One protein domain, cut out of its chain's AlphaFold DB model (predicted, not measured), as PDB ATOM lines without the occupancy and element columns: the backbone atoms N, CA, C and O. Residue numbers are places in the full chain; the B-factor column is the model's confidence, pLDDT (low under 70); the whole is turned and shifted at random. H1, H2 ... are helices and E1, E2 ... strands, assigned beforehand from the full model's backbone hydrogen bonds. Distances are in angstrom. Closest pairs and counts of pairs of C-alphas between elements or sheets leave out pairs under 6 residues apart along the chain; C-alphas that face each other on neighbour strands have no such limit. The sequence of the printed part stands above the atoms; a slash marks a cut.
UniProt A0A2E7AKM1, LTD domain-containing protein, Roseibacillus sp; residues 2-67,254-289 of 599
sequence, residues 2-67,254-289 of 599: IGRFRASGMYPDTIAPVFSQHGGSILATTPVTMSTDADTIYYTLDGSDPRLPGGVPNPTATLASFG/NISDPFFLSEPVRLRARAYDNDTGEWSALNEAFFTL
ATOM      1  N   ILE A   2     -57.253 -20.869   4.269       61.03
ATOM      2  CA  ILE A   2     -57.185 -19.907   5.398       61.03
ATOM      3  C   ILE A   2     -57.250 -18.425   4.976       61.03
ATOM      4  O   ILE A   2     -57.988 -17.654   5.582       61.03
ATOM      5  N   GLY A   3     -56.586 -18.024   3.883       58.56
ATOM      6  CA  GLY A   3     -56.607 -16.625   3.417       58.56
ATOM      7  C   GLY A   3     -58.000 -16.072   3.062       58.56
ATOM      8  O   GLY A   3     -58.229 -14.876   3.184       58.56
ATOM      9  N   ARG A   4     -58.962 -16.931   2.685       70.69
ATOM     10  CA  ARG A   4     -60.361 -16.515   2.462       70.69
ATOM     11  C   ARG A   4     -61.145 -16.334   3.763       70.69
ATOM     12  O   ARG A   4     -62.096 -15.563   3.775       70.69
ATOM     13  N   PHE A   5     -60.770 -17.039   4.831       69.50
ATOM     14  CA  PHE A   5     -61.384 -16.860   6.147       69.50
ATOM     15  C   PHE A   5     -60.872 -15.588   6.827       69.50
ATOM     16  O   PHE A   5     -61.692 -14.845   7.355       69.50
ATOM     17  N   ARG A   6     -59.571 -15.283   6.708       71.88
ATOM     18  CA  ARG A   6     -58.992 -14.003   7.155       71.88
ATOM     19  C   ARG A   6     -59.636 -12.801   6.464       71.88
ATOM     20  O   ARG A   6     -60.188 -11.935   7.124       71.88
ATOM     21  N   ALA A   7     -59.718 -12.823   5.130       72.00
ATOM     22  CA  ALA A   7     -60.343 -11.742   4.356       72.00
ATOM     23  C   ALA A   7     -61.833 -11.498   4.686       72.00
ATOM     24  O   ALA A   7     -62.362 -10.431   4.388       72.00
ATOM     25  N   SER A   8     -62.505 -12.483   5.288       76.50
ATOM     26  CA  SER A   8     -63.903 -12.400   5.729       76.50
ATOM     27  C   SER A   8     -64.051 -12.199   7.246       76.50
ATOM     28  O   SER A   8     -65.164 -12.324   7.753       76.50
ATOM     29  N   GLY A   9     -62.959 -11.954   7.984       71.75
ATOM     30  CA  GLY A   9     -62.966 -11.775   9.444       71.75
ATOM     31  C   GLY A   9     -63.370 -13.025  10.238       71.75
ATOM     32  O   GLY A   9     -63.775 -12.928  11.393       71.75
ATOM     33  N   MET A  10     -63.311 -14.206   9.616       75.19
ATOM     34  CA  MET A  10     -63.675 -15.492  10.226       75.19
ATOM     35  C   MET A  10     -62.467 -16.244  10.805       75.19
ATOM     36  O   MET A  10     -62.631 -17.321  11.374       75.19
ATOM     37  N   TYR A  11     -61.258 -15.713  10.633       75.75
ATOM     38  CA  TYR A  11     -60.026 -16.264  11.191       75.75
ATOM     39  C   TYR A  11     -59.094 -15.109  11.582       75.75
ATOM     40  O   TYR A  11     -59.012 -14.175  10.786       75.75
ATOM     41  N   PRO A  12     -58.403 -15.170  12.737       81.94
ATOM     42  CA  PRO A  12     -57.535 -14.084  13.184       81.94
ATOM     43  C   PRO A  12     -56.384 -13.797  12.218       81.94
ATOM     44  O   PRO A  12     -55.827 -14.719  11.596       81.94
ATOM     45  N   ASP A  13     -56.010 -12.527  12.126       79.06
ATOM     46  CA  ASP A  13     -54.809 -12.118  11.404       79.06
ATOM     47  C   ASP A  13     -53.552 -12.417  12.235       79.06
ATOM     48  O   ASP A  13     -52.586 -12.950  11.683       79.06
ATOM     49  N   THR A  14     -53.637 -12.229  13.557       77.94
ATOM     50  CA  THR A  14     -52.617 -12.595  14.554       77.94
ATOM     51  C   THR A  14     -52.302 -14.094  14.509       77.94
ATOM     52  O   THR A  14     -53.200 -14.945  14.617       77.94
ATOM     53  N   ILE A  15     -51.024 -14.452  14.384       78.69
ATOM     54  CA  ILE A  15     -50.603 -15.847  14.257       78.69
ATOM     55  C   ILE A  15     -50.531 -16.519  15.632       78.69
ATOM     56  O   ILE A  15     -50.102 -15.947  16.636       78.69
ATOM     57  N   ALA A  16     -50.988 -17.774  15.684       83.44
ATOM     58  CA  ALA A  16     -50.924 -18.575  16.899       83.44
ATOM     59  C   ALA A  16     -49.470 -18.793  17.345       83.44
ATOM     60  O   ALA A  16     -48.601 -18.964  16.486       83.44
ATOM     61  N   PRO A  17     -49.194 -18.842  18.662       85.56
ATOM     62  CA  PRO A  17     -47.861 -19.154  19.149       85.56
ATOM     63  C   PRO A  17     -47.381 -20.492  18.592       85.56
ATOM     64  O   PRO A  17     -48.131 -21.465  18.611       85.56
ATOM     65  N   VAL A  18     -46.139 -20.565  18.126       81.38
ATOM     66  CA  VAL A  18     -45.507 -21.808  17.658       81.38
ATOM     67  C   VAL A  18     -44.520 -22.283  18.716       81.38
ATOM     68  O   VAL A  18     -43.703 -21.503  19.196       81.38
ATOM     69  N   PHE A  19     -44.615 -23.549  19.116       83.38
ATOM     70  CA  PHE A  19     -43.757 -24.133  20.149       83.38
ATOM     71  C   PHE A  19     -42.412 -24.570  19.561       83.38
ATOM     72  O   PHE A  19     -42.360 -24.997  18.408       83.38
ATOM     73  N   SER A  20     -41.331 -24.500  20.346       79.00
ATOM     74  CA  SER A  20     -40.000 -24.994  19.941       79.00
ATOM     75  C   SER A  20     -40.005 -26.471  19.546       79.00
ATOM     76  O   SER A  20     -39.249 -26.871  18.666       79.00
ATOM     77  N   GLN A  21     -40.880 -27.248  20.177       80.81
ATOM     78  CA  GLN A  21     -41.245 -28.612  19.829       80.81
ATOM     79  C   GLN A  21     -42.764 -28.730  19.969       80.81
ATOM     80  O   GLN A  21     -43.333 -28.227  20.934       80.81
ATOM     81  N   HIS A  22     -43.448 -29.363  19.018       79.56
ATOM     82  CA  HIS A  22     -44.900 -29.537  19.096       79.56
ATOM     83  C   HIS A  22     -45.249 -30.829  19.847       79.56
ATOM     84  O   HIS A  22     -45.588 -31.840  19.244       79.56
ATOM     85  N   GLY A  23     -45.128 -30.786  21.178       85.25
ATOM     86  CA  GLY A  23     -45.473 -31.901  22.065       85.25
ATOM     87  C   GLY A  23     -44.512 -33.089  21.998       85.25
ATOM     88  O   GLY A  23     -43.394 -32.974  21.503       85.25
ATOM     89  N   GLY A  24     -44.942 -34.233  22.521       83.31
ATOM     90  CA  GLY A  24     -44.121 -35.437  22.641       83.31
ATOM     91  C   GLY A  24     -43.136 -35.379  23.809       83.31
ATOM     92  O   GLY A  24     -43.238 -34.525  24.693       83.31
ATOM     93  N   SER A  25     -42.186 -36.313  23.806       84.38
ATOM     94  CA  SER A  25     -41.236 -36.473  24.906       84.38
ATOM     95  C   SER A  25     -40.116 -35.444  24.866       84.38
ATOM     96  O   SER A  25     -39.523 -35.193  23.813       84.38
ATOM     97  N   ILE A  26     -39.804 -34.871  26.025       83.19
ATOM     98  CA  ILE A  26     -38.628 -34.029  26.245       83.19
ATOM     99  C   ILE A  26     -37.932 -34.424  27.550       83.19
ATOM    100  O   ILE A  26     -38.535 -35.015  28.441       83.19
ATOM    101  N   LEU A  27     -36.657 -34.069  27.703       78.00
ATOM    102  CA  LEU A  27     -36.002 -34.152  29.009       78.00
ATOM    103  C   LEU A  27     -36.495 -33.000  29.891       78.00
ATOM    104  O   LEU A  27     -36.773 -31.912  29.390       78.00
ATOM    105  N   ALA A  28     -36.511 -33.181  31.214       73.81
ATOM    106  CA  ALA A  28     -36.839 -32.096  32.152       73.81
ATOM    107  C   ALA A  28     -35.878 -30.890  32.032       73.81
ATOM    108  O   ALA A  28     -36.205 -29.766  32.404       73.81
ATOM    109  N   THR A  29     -34.681 -31.119  31.484       74.62
ATOM    110  CA  THR A  29     -33.678 -30.091  31.183       74.62
ATOM    111  C   THR A  29     -33.820 -29.487  29.785       74.62
ATOM    112  O   THR A  29     -33.025 -28.623  29.422       74.62
ATOM    113  N   THR A  30     -34.771 -29.945  28.970       79.06
ATOM    114  CA  THR A  30     -35.038 -29.382  27.644       79.06
ATOM    115  C   THR A  30     -35.924 -28.145  27.801       79.06
ATOM    116  O   THR A  30     -37.049 -28.263  28.286       79.06
ATOM    117  N   PRO A  31     -35.460 -26.951  27.394       80.75
ATOM    118  CA  PRO A  31     -36.281 -25.751  27.460       80.75
ATOM    119  C   PRO A  31     -37.377 -25.761  26.386       80.75
ATOM    120  O   PRO A  31     -37.122 -26.053  25.215       80.75
ATOM    121  N   VAL A  32     -38.586 -25.353  26.768       82.88
ATOM    122  CA  VAL A  32     -39.686 -25.049  25.849       82.88
ATOM    123  C   VAL A  32     -39.762 -23.535  25.659       82.88
ATOM    124  O   VAL A  32     -39.699 -22.771  26.621       82.88
ATOM    125  N   THR A  33     -39.896 -23.088  24.411       83.06
ATOM    126  CA  THR A  33     -40.126 -21.677  24.057       83.06
ATOM    127  C   THR A  33     -41.317 -21.564  23.114       83.06
ATOM    128  O   THR A  33     -41.663 -22.527  22.426       83.06
ATOM    129  N   MET A  34     -41.922 -20.380  23.028       83.56
ATOM    130  CA  MET A  34     -43.043 -20.102  22.128       83.56
ATOM    131  C   MET A  34     -42.764 -18.848  21.293       83.56
ATOM    132  O   MET A  34     -42.351 -17.837  21.851       83.56
ATOM    133  N   SER A  35     -43.007 -18.893  19.983       73.12
ATOM    134  CA  SER A  35     -42.816 -17.761  19.060       73.12
ATOM    135  C   SER A  35     -44.137 -17.187  18.552       73.12
ATOM    136  O   SER A  35     -45.018 -17.964  18.192       73.12
ATOM    137  N   THR A  36     -44.266 -15.868  18.425       69.19
ATOM    138  CA  THR A  36     -45.452 -15.178  17.891       69.19
ATOM    139  C   THR A  36     -45.082 -13.913  17.105       69.19
ATOM    140  O   THR A  36     -43.986 -13.379  17.257       69.19
ATOM    141  N   ASP A  37     -45.984 -13.436  16.245       65.94
ATOM    142  CA  ASP A  37     -45.915 -12.126  15.580       65.94
ATOM    143  C   ASP A  37     -46.568 -10.995  16.385       65.94
ATOM    144  O   ASP A  37     -46.443  -9.839  15.992       65.94
ATOM    145  N   ALA A  38     -47.205 -11.317  17.512       72.69
ATOM    146  CA  ALA A  38     -47.772 -10.352  18.445       72.69
ATOM    147  C   ALA A  38     -46.788  -9.966  19.562       72.69
ATOM    148  O   ALA A  38     -45.724 -10.563  19.726       72.69
ATOM    149  N   ASP A  39     -47.179  -9.012  20.404       70.06
ATOM    150  CA  ASP A  39     -46.351  -8.562  21.533       70.06
ATOM    151  C   ASP A  39     -46.494  -9.432  22.783       70.06
ATOM    152  O   ASP A  39     -45.728  -9.296  23.735       70.06
ATOM    153  N   THR A  40     -47.517 -10.290  22.825       83.31
ATOM    154  CA  THR A  40     -47.899 -11.003  24.045       83.31
ATOM    155  C   THR A  40     -48.263 -12.453  23.763       83.31
ATOM    156  O   THR A  40     -49.004 -12.734  22.825       83.31
ATOM    157  N   ILE A  41     -47.816 -13.375  24.624       89.69
ATOM    158  CA  ILE A  41     -48.313 -14.757  24.675       89.69
ATOM    159  C   ILE A  41     -48.907 -15.025  26.056       89.69
ATOM    160  O   ILE A  41     -48.257 -14.799  27.077       89.69
ATOM    161  N   TYR A  42     -50.117 -15.575  26.064       94.25
ATOM    162  CA  TYR A  42     -50.735 -16.185  27.233       94.25
ATOM    163  C   TYR A  42     -50.748 -17.697  27.051       94.25
ATOM    164  O   TYR A  42     -51.204 -18.189  26.013       94.25
ATOM    165  N   TYR A  43     -50.279 -18.431  28.056       96.44
ATOM    166  CA  TYR A  43     -50.254 -19.887  28.026       96.44
ATOM    167  C   TYR A  43     -50.713 -20.509  29.341       96.44
ATOM    168  O   TYR A  43     -50.650 -19.893  30.397       96.44
ATOM    169  N   THR A  44     -51.174 -21.746  29.275       97.19
ATOM    170  CA  THR A  44     -51.611 -22.557  30.413       97.19
ATOM    171  C   THR A  44     -50.969 -23.937  30.296       97.19
ATOM    172  O   THR A  44     -50.723 -24.426  29.191       97.19
ATOM    173  N   LEU A  45     -50.675 -24.560  31.437       94.75
ATOM    174  CA  LEU A  45     -50.099 -25.911  31.511       94.75
ATOM    175  C   LEU A  45     -51.125 -26.961  31.972       94.75
ATOM    176  O   LEU A  45     -50.898 -28.160  31.838       94.75
ATOM    177  N   ASP A  46     -52.279 -26.507  32.463       90.25
ATOM    178  CA  ASP A  46     -53.385 -27.336  32.951       90.25
ATOM    179  C   ASP A  46     -54.371 -27.753  31.837       90.25
ATOM    180  O   ASP A  46     -55.394 -28.383  32.100       90.25
ATOM    181  N   GLY A  47     -54.101 -27.376  30.581       90.38
ATOM    182  CA  GLY A  47     -54.981 -27.625  29.440       90.38
ATOM    183  C   GLY A  47     -56.220 -26.724  29.349       90.38
ATOM    184  O   GLY A  47     -57.042 -26.921  28.447       90.38
ATOM    185  N   SER A  48     -56.388 -25.719  30.210       95.25
ATOM    186  CA  SER A  48     -57.443 -24.709  30.045       95.25
ATOM    187  C   SER A  48     -57.132 -23.763  28.872       95.25
ATOM    188  O   SER A  48     -55.976 -23.580  28.513       95.25
ATOM    189  N   ASP A  49     -58.131 -23.184  28.194       97.06
ATOM    190  CA  ASP A  49     -57.844 -22.183  27.145       97.06
ATOM    191  C   ASP A  49     -57.329 -20.886  27.811       97.06
ATOM    192  O   ASP A  49     -57.982 -20.405  28.745       97.06
ATOM    193  N   PRO A  50     -56.207 -20.287  27.359       97.06
ATOM    194  CA  PRO A  50     -55.700 -19.020  27.893       97.06
ATOM    195  C   PRO A  50     -56.651 -17.824  27.729       97.06
ATOM    196  O   PRO A  50     -56.449 -16.790  28.363       97.06
ATOM    197  N   ARG A  51     -57.690 -17.944  26.892       95.81
ATOM    198  CA  ARG A  51     -58.711 -16.918  26.647       95.81
ATOM    199  C   ARG A  51     -60.092 -17.400  27.102       95.81
ATOM    200  O   ARG A  51     -60.600 -18.406  26.615       95.81
ATOM    201  N   LEU A  52     -60.762 -16.616  27.951       94.12
ATOM    202  CA  LEU A  52     -62.153 -16.868  28.346       94.12
ATOM    203  C   LEU A  52     -63.166 -16.377  27.290       94.12
ATOM    204  O   LEU A  52     -62.867 -15.473  26.494       94.12
ATOM    205  N   PRO A  53     -64.410 -16.902  27.309       89.44
ATOM    206  CA  PRO A  53     -65.524 -16.297  26.582       89.44
ATOM    207  C   PRO A  53     -65.646 -14.804  26.922       89.44
ATOM    208  O   PRO A  53     -65.682 -14.426  28.090       89.44
ATOM    209  N   GLY A  54     -65.680 -13.944  25.902       85.75
ATOM    210  CA  GLY A  54     -65.641 -12.483  26.073       85.75
ATOM    211  C   GLY A  54     -64.261 -11.844  25.875       85.75
ATOM    212  O   GLY A  54     -64.185 -10.628  25.760       85.75
ATOM    213  N   GLY A  55     -63.188 -12.637  25.741       85.62
ATOM    214  CA  GLY A  55     -61.873 -12.148  25.299       85.62
ATOM    215  C   GLY A  55     -60.930 -11.670  26.401       85.62
ATOM    216  O   GLY A  55     -59.855 -11.175  26.080       85.62
ATOM    217  N   VAL A  56     -61.299 -11.839  27.670       91.81
ATOM    218  CA  VAL A  56     -60.389 -11.599  28.799       91.81
ATOM    219  C   VAL A  56     -59.427 -12.787  28.985       91.81
ATOM    220  O   VAL A  56     -59.834 -13.927  28.722       91.81
ATOM    221  N   PRO A  57     -58.180 -12.559  29.440       92.12
ATOM    222  CA  PRO A  57     -57.270 -13.643  29.797       92.12
ATOM    223  C   PRO A  57     -57.861 -14.540  30.888       92.12
ATOM    224  O   PRO A  57     -58.519 -14.065  31.819       92.12
ATOM    225  N   ASN A  58     -57.631 -15.843  30.774       95.38
ATOM    226  CA  ASN A  58     -57.981 -16.805  31.810       95.38
ATOM    227  C   ASN A  58     -57.091 -16.583  33.051       95.38
ATOM    228  O   ASN A  58     -55.883 -16.440  32.887       95.38
ATOM    229  N   PRO A  59     -57.630 -16.560  34.286       94.50
ATOM    230  CA  PRO A  59     -56.825 -16.419  35.502       94.50
ATOM    231  C   PRO A  59     -55.728 -17.477  35.702       94.50
ATOM    232  O   PRO A  59     -54.767 -17.204  36.414       94.50
ATOM    233  N   THR A  60     -55.862 -18.666  35.105       93.75
ATOM    234  CA  THR A  60     -54.817 -19.710  35.112       93.75
ATOM    235  C   THR A  60     -53.738 -19.476  34.052       93.75
ATOM    236  O   THR A  60     -52.714 -20.161  34.053       93.75
ATOM    237  N   ALA A  61     -53.943 -18.520  33.140       95.38
ATOM    238  CA  ALA A  61     -52.987 -18.204  32.096       95.38
ATOM    239  C   ALA A  61     -51.788 -17.448  32.665       95.38
ATOM    240  O   ALA A  61     -51.910 -16.427  33.341       95.38
ATOM    241  N   THR A  62     -50.609 -17.938  32.319       94.88
ATOM    242  CA  THR A  62     -49.335 -17.283  32.564       94.88
ATOM    243  C   THR A  62     -48.981 -16.411  31.368       94.88
ATOM    244  O   THR A  62     -49.131 -16.809  30.210       94.88
ATOM    245  N   LEU A  63     -48.508 -15.203  31.659       88.69
ATOM    246  CA  LEU A  63     -47.932 -14.306  30.671       88.69
ATOM    247  C   LEU A  63     -46.503 -14.760  30.368       88.69
ATOM    248  O   LEU A  63     -45.682 -14.849  31.281       88.69
ATOM    249  N   ALA A  64     -46.196 -15.047  29.107       84.69
ATOM    250  CA  ALA A  64     -44.826 -15.349  28.711       84.69
ATOM    251  C   ALA A  64     -43.945 -14.096  28.844       84.69
ATOM    252  O   ALA A  64     -44.339 -13.007  28.426       84.69
ATOM    253  N   SER A  65     -42.751 -14.249  29.416       75.69
ATOM    254  CA  SER A  65     -41.708 -13.222  29.380       75.69
ATOM    255  C   SER A  65     -40.883 -13.354  28.099       75.69
ATOM    256  O   SER A  65     -40.862 -14.417  27.489       75.69
ATOM    257  N   PHE A  66     -40.229 -12.274  27.676       61.62
ATOM    258  CA  PHE A  66     -39.401 -12.211  26.470       61.62
ATOM    259  C   PHE A  66     -38.055 -11.564  26.850       61.62
ATOM    260  O   PHE A  66     -38.049 -10.429  27.329       61.62
ATOM    261  N   GLY A  67     -36.927 -12.261  26.679       50.91
ATOM    262  CA  GLY A  67     -35.623 -11.791  27.187       50.91
ATOM    263  C   GLY A  67     -34.426 -12.767  27.135       50.91
ATOM    264  O   GLY A  67     -33.329 -12.378  27.531       50.91
ATOM    265  N   ASN A 254     -41.171 -12.551  17.829       56.03
ATOM    266  CA  ASN A 254     -41.073 -12.493  19.286       56.03
ATOM    267  C   ASN A 254     -41.087 -13.912  19.865       56.03
ATOM    268  O   ASN A 254     -42.068 -14.634  19.694       56.03
ATOM    269  N   ILE A 255     -40.028 -14.315  20.578       65.00
ATOM    270  CA  ILE A 255     -39.946 -15.621  21.256       65.00
ATOM    271  C   ILE A 255     -39.846 -15.445  22.763       65.00
ATOM    272  O   ILE A 255     -39.064 -14.626  23.246       65.00
ATOM    273  N   SER A 256     -40.627 -16.242  23.486       73.00
ATOM    274  CA  SER A 256     -40.621 -16.256  24.939       73.00
ATOM    275  C   SER A 256     -39.280 -16.702  25.522       73.00
ATOM    276  O   SER A 256     -38.530 -17.464  24.911       73.00
ATOM    277  N   ASP A 257     -39.032 -16.328  26.769       71.81
ATOM    278  CA  ASP A 257     -38.013 -16.961  27.591       71.81
ATOM    279  C   ASP A 257     -38.243 -18.472  27.669       71.81
ATOM    280  O   ASP A 257     -39.394 -18.935  27.606       71.81
ATOM    281  N   PRO A 258     -37.156 -19.252  27.795       78.69
ATOM    282  CA  PRO A 258     -37.273 -20.678  28.015       78.69
ATOM    283  C   PRO A 258     -37.940 -20.952  29.362       78.69
ATOM    284  O   PRO A 258     -37.577 -20.367  30.384       78.69
ATOM    285  N   PHE A 259     -38.872 -21.897  29.366       81.44
ATOM    286  CA  PHE A 259     -39.400 -22.504  30.581       81.44
ATOM    287  C   PHE A 259     -39.190 -24.018  30.540       81.44
ATOM    288  O   PHE A 259     -39.024 -24.611  29.474       81.44
ATOM    289  N   PHE A 260     -39.162 -24.638  31.716       85.38
ATOM    290  CA  PHE A 260     -38.905 -26.067  31.877       85.38
ATOM    291  C   PHE A 260     -40.143 -26.748  32.442       85.38
ATOM    292  O   PHE A 260     -40.848 -26.178  33.276       85.38
ATOM    293  N   LEU A 261     -40.393 -27.967  31.978       87.31
ATOM    294  CA  LEU A 261     -41.500 -28.792  32.436       87.31
ATOM    295  C   LEU A 261     -40.989 -29.786  33.480       87.31
ATOM    296  O   LEU A 261     -39.950 -30.415  33.286       87.31
ATOM    297  N   SER A 262     -41.715 -29.912  34.590       85.19
ATOM    298  CA  SER A 262     -41.397 -30.833  35.693       85.19
ATOM    299  C   SER A 262     -42.336 -32.035  35.776       85.19
ATOM    300  O   SER A 262     -42.082 -32.961  36.537       85.19
ATOM    301  N   GLU A 263     -43.409 -32.025  34.992       85.69
ATOM    302  CA  GLU A 263     -44.389 -33.099  34.870       85.69
ATOM    303  C   GLU A 263     -44.981 -33.100  33.448       85.69
ATOM    304  O   GLU A 263     -44.803 -32.117  32.717       85.69
ATOM    305  N   PRO A 264     -45.662 -34.178  33.019       87.62
ATOM    306  CA  PRO A 264     -46.427 -34.166  31.779       87.62
ATOM    307  C   PRO A 264     -47.524 -33.096  31.813       87.62
ATOM    308  O   PRO A 264     -48.291 -33.017  32.771       87.62
ATOM    309  N   VAL A 265     -47.626 -32.281  30.762       90.69
ATOM    310  CA  VAL A 265     -48.558 -31.141  30.718       90.69
ATOM    311  C   VAL A 265     -49.231 -31.003  29.364       90.69
ATOM    312  O   VAL A 265     -48.654 -31.303  28.314       90.69
ATOM    313  N   ARG A 266     -50.447 -30.448  29.374       93.06
ATOM    314  CA  ARG A 266     -51.107 -29.978  28.157       93.06
ATOM    315  C   ARG A 266     -50.888 -28.478  28.016       93.06
ATOM    316  O   ARG A 266     -51.628 -27.681  28.589       93.06
ATOM    317  N   LEU A 267     -49.884 -28.107  27.225       95.50
ATOM    318  CA  LEU A 267     -49.586 -26.715  26.914       95.50
ATOM    319  C   LEU A 267     -50.631 -26.176  25.937       95.50
ATOM    320  O   LEU A 267     -50.787 -26.691  24.828       95.50
ATOM    321  N   ARG A 268     -51.314 -25.105  26.330       97.44
ATOM    322  CA  ARG A 268     -52.198 -24.320  25.464       97.44
ATOM    323  C   ARG A 268     -51.728 -22.883  25.436       97.44
ATOM    324  O   ARG A 268     -51.471 -22.314  26.486       97.44
ATOM    325  N   ALA A 269     -51.634 -22.288  24.252       96.50
ATOM    326  CA  ALA A 269     -51.140 -20.925  24.101       96.50
ATOM    327  C   ALA A 269     -51.913 -20.129  23.047       96.50
ATOM    328  O   ALA A 269     -52.304 -20.648  21.997       96.50
ATOM    329  N   ARG A 270     -52.084 -18.835  23.319       95.12
ATOM    330  CA  ARG A 270     -52.575 -17.836  22.366       95.12
ATOM    331  C   ARG A 270     -51.698 -16.597  22.408       95.12
ATOM    332  O   ARG A 270     -51.192 -16.221  23.463       95.12
ATOM    333  N   ALA A 271     -51.570 -15.957  21.262       90.56
ATOM    334  CA  ALA A 271     -50.965 -14.653  21.134       90.56
ATOM    335  C   ALA A 271     -52.033 -13.564  21.236       90.56
ATOM    336  O   ALA A 271     -53.194 -13.789  20.874       90.56
ATOM    337  N   TYR A 272     -51.633 -12.402  21.737       87.31
ATOM    338  CA  TYR A 272     -52.477 -11.222  21.859       87.31
ATOM    339  C   TYR A 272     -51.731  -9.994  21.342       87.31
ATOM    340  O   TYR A 272     -50.635  -9.679  21.815       87.31
ATOM    341  N   ASP A 273     -52.327  -9.327  20.359       82.50
ATOM    342  CA  ASP A 273     -51.847  -8.072  19.793       82.50
ATOM    343  C   ASP A 273     -52.456  -6.908  20.588       82.50
ATOM    344  O   ASP A 273     -53.676  -6.735  20.635       82.50
ATOM    345  N   ASN A 274     -51.602  -6.124  21.250       77.38
ATOM    346  CA  ASN A 274     -52.038  -5.017  22.103       77.38
ATOM    347  C   ASN A 274     -52.485  -3.787  21.299       77.38
ATOM    348  O   ASN A 274     -53.277  -2.991  21.809       77.38
ATOM    349  N   ASP A 275     -51.999  -3.631  20.067       75.38
ATOM    350  CA  ASP A 275     -52.320  -2.502  19.199       75.38
ATOM    351  C   ASP A 275     -53.691  -2.694  18.542       75.38
ATOM    352  O   ASP A 275     -54.490  -1.756  18.456       75.38
ATOM    353  N   THR A 276     -53.987  -3.920  18.099       81.19
ATOM    354  CA  THR A 276     -55.265  -4.253  17.449       81.19
ATOM    355  C   THR A 276     -56.309  -4.814  18.417       81.19
ATOM    356  O   THR A 276     -57.509  -4.776  18.128       81.19
ATOM    357  N   GLY A 277     -55.881  -5.312  19.581       84.12
ATOM    358  CA  GLY A 277     -56.726  -6.012  20.548       84.12
ATOM    359  C   GLY A 277     -57.161  -7.406  20.083       84.12
ATOM    360  O   GLY A 277     -58.122  -7.962  20.630       84.12
ATOM    361  N   GLU A 278     -56.509  -7.960  19.058       88.00
ATOM    362  CA  GLU A 278     -56.850  -9.246  18.463       88.00
ATOM    363  C   GLU A 278     -56.140 -10.412  19.174       88.00
ATOM    364  O   GLU A 278     -54.986 -10.337  19.586       88.00
ATOM    365  N   TRP A 279     -56.856 -11.530  19.312       91.88
ATOM    366  CA  TRP A 279     -56.295 -12.797  19.772       91.88
ATOM    367  C   TRP A 279     -56.051 -13.728  18.594       91.88
ATOM    368  O   TRP A 279     -56.947 -13.921  17.769       91.88
ATOM    369  N   SER A 280     -54.928 -14.436  18.611       90.81
ATOM    370  CA  SER A 280     -54.674 -15.514  17.661       90.81
ATOM    371  C   SER A 280     -55.620 -16.708  17.832       90.81
ATOM    372  O   SER A 280     -56.340 -16.861  18.830       90.81
ATOM    373  N   ALA A 281     -55.544 -17.647  16.883       90.50
ATOM    374  CA  ALA A 281     -56.022 -19.011  17.098       90.50
ATOM    375  C   ALA A 281     -55.273 -19.694  18.267       90.50
ATOM    376  O   ALA A 281     -54.195 -19.253  18.669       90.50
ATOM    377  N   LEU A 282     -55.870 -20.750  18.828       94.38
ATOM    378  CA  LEU A 282     -55.248 -21.572  19.869       94.38
ATOM    379  C   LEU A 282     -54.213 -22.500  19.233       94.38
ATOM    380  O   LEU A 282     -54.544 -23.178  18.260       94.38
ATOM    381  N   ASN A 283     -53.016 -22.570  19.810       93.88
ATOM    382  CA  ASN A 283     -52.124 -23.707  19.609       93.88
ATOM    383  C   ASN A 283     -52.081 -24.552  20.884       93.88
ATOM    384  O   ASN A 283     -52.111 -24.017  21.995       93.88
ATOM    385  N   GLU A 284     -52.029 -25.869  20.722       94.88
ATOM    386  CA  GLU A 284     -51.947 -26.804  21.832       94.88
ATOM    387  C   GLU A 284     -51.079 -28.010  21.497       94.88
ATOM    388  O   GLU A 284     -51.046 -28.461  20.353       94.88
ATOM    389  N   ALA A 285     -50.394 -28.531  22.510       91.31
ATOM    390  CA  ALA A 285     -49.603 -29.748  22.425       91.31
ATOM    391  C   ALA A 285     -49.492 -30.394  23.811       91.31
ATOM    392  O   ALA A 285     -49.563 -29.709  24.834       91.31
ATOM    393  N   PHE A 286     -49.328 -31.714  23.847       89.75
ATOM    394  CA  PHE A 286     -49.071 -32.444  25.084       89.75
ATOM    395  C   PHE A 286     -47.600 -32.821  25.157       89.75
ATOM    396  O   PHE A 286     -47.065 -33.364  24.192       89.75
ATOM    397  N   PHE A 287     -46.963 -32.517  26.279       89.94
ATOM    398  CA  PHE A 287     -45.569 -32.848  26.529       89.94
ATOM    399  C   PHE A 287     -45.480 -33.919  27.599       89.94
ATOM    400  O   PHE A 287     -46.168 -33.844  28.618       89.94
ATOM    401  N   THR A 288     -44.589 -34.874  27.379       88.62
ATOM    402  CA  THR A 288     -44.205 -35.886  28.359       88.62
ATOM    403  C   THR A 288     -42.739 -35.713  28.737       88.62
ATOM    404  O   THR A 288     -41.982 -35.037  28.037       88.62
ATOM    405  N   LEU A 289     -42.340 -36.298  29.868       85.19
ATOM    406  CA  LEU A 289     -40.968 -36.217  30.361       85.19
ATOM    407  C   LEU A 289     -40.284 -37.576  30.320       85.19
ATOM    408  O   LEU A 289     -40.777 -38.516  30.942       85.19
TER     409      LEU A 289
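AT A GLANCE: This is residues 2 to 67 and 254 to 289 of the 599 residues of the protein "LTD domain-containing protein" of Roseibacillus sp (UniProt A0A2E7AKM1). With little regular structure, the domain is a strongly twisted mixed sheet, E1 E5 E4 E3, among long loops, with the short helix H1 off the sheet at one far end. Of 102 printed residues, 31 are in named elements, H1 E1 E2 E3 E4 E5 along the chain, mostly strand. It is compact, radius of gyration of the C-alphas 13.7 A, but elongated, spanning 42 by 27 by 25 A.

HOW THE PARTS SIT: E4, residues 265 to 272, and E5, residues 283 to 289, form a hairpin; N 267 and O 285, 2.9 A, are within hydrogen-bond range. Edge strand E3, residues 40 to 44, is antiparallel to E4; N 42 and O 270, 2.9 A, are within range. Edge strand E1, residues 24 to 26, is parallel to E5; N 24 and O 286, 2.8 A, are within range. E2, residues 34 to 36, pairs with no named strand. H1, residues 2 to 6, has its O i to N i+4 pair within range.

IN THESE COORDINATES: E4 is 22.1 A long, E5 19.9 A. H1 begins at C-alpha 2 (-57.185, -19.907, 5.398); E5 ends at C-alpha 289 (-40.968, -36.217, 30.361).

THE WHOLE: Residues 68 to 253 are cut out; C-alphas 67 and 254 are 9.6 A apart. The link H1 to E1 is long. Nine residues have pLDDT under 70.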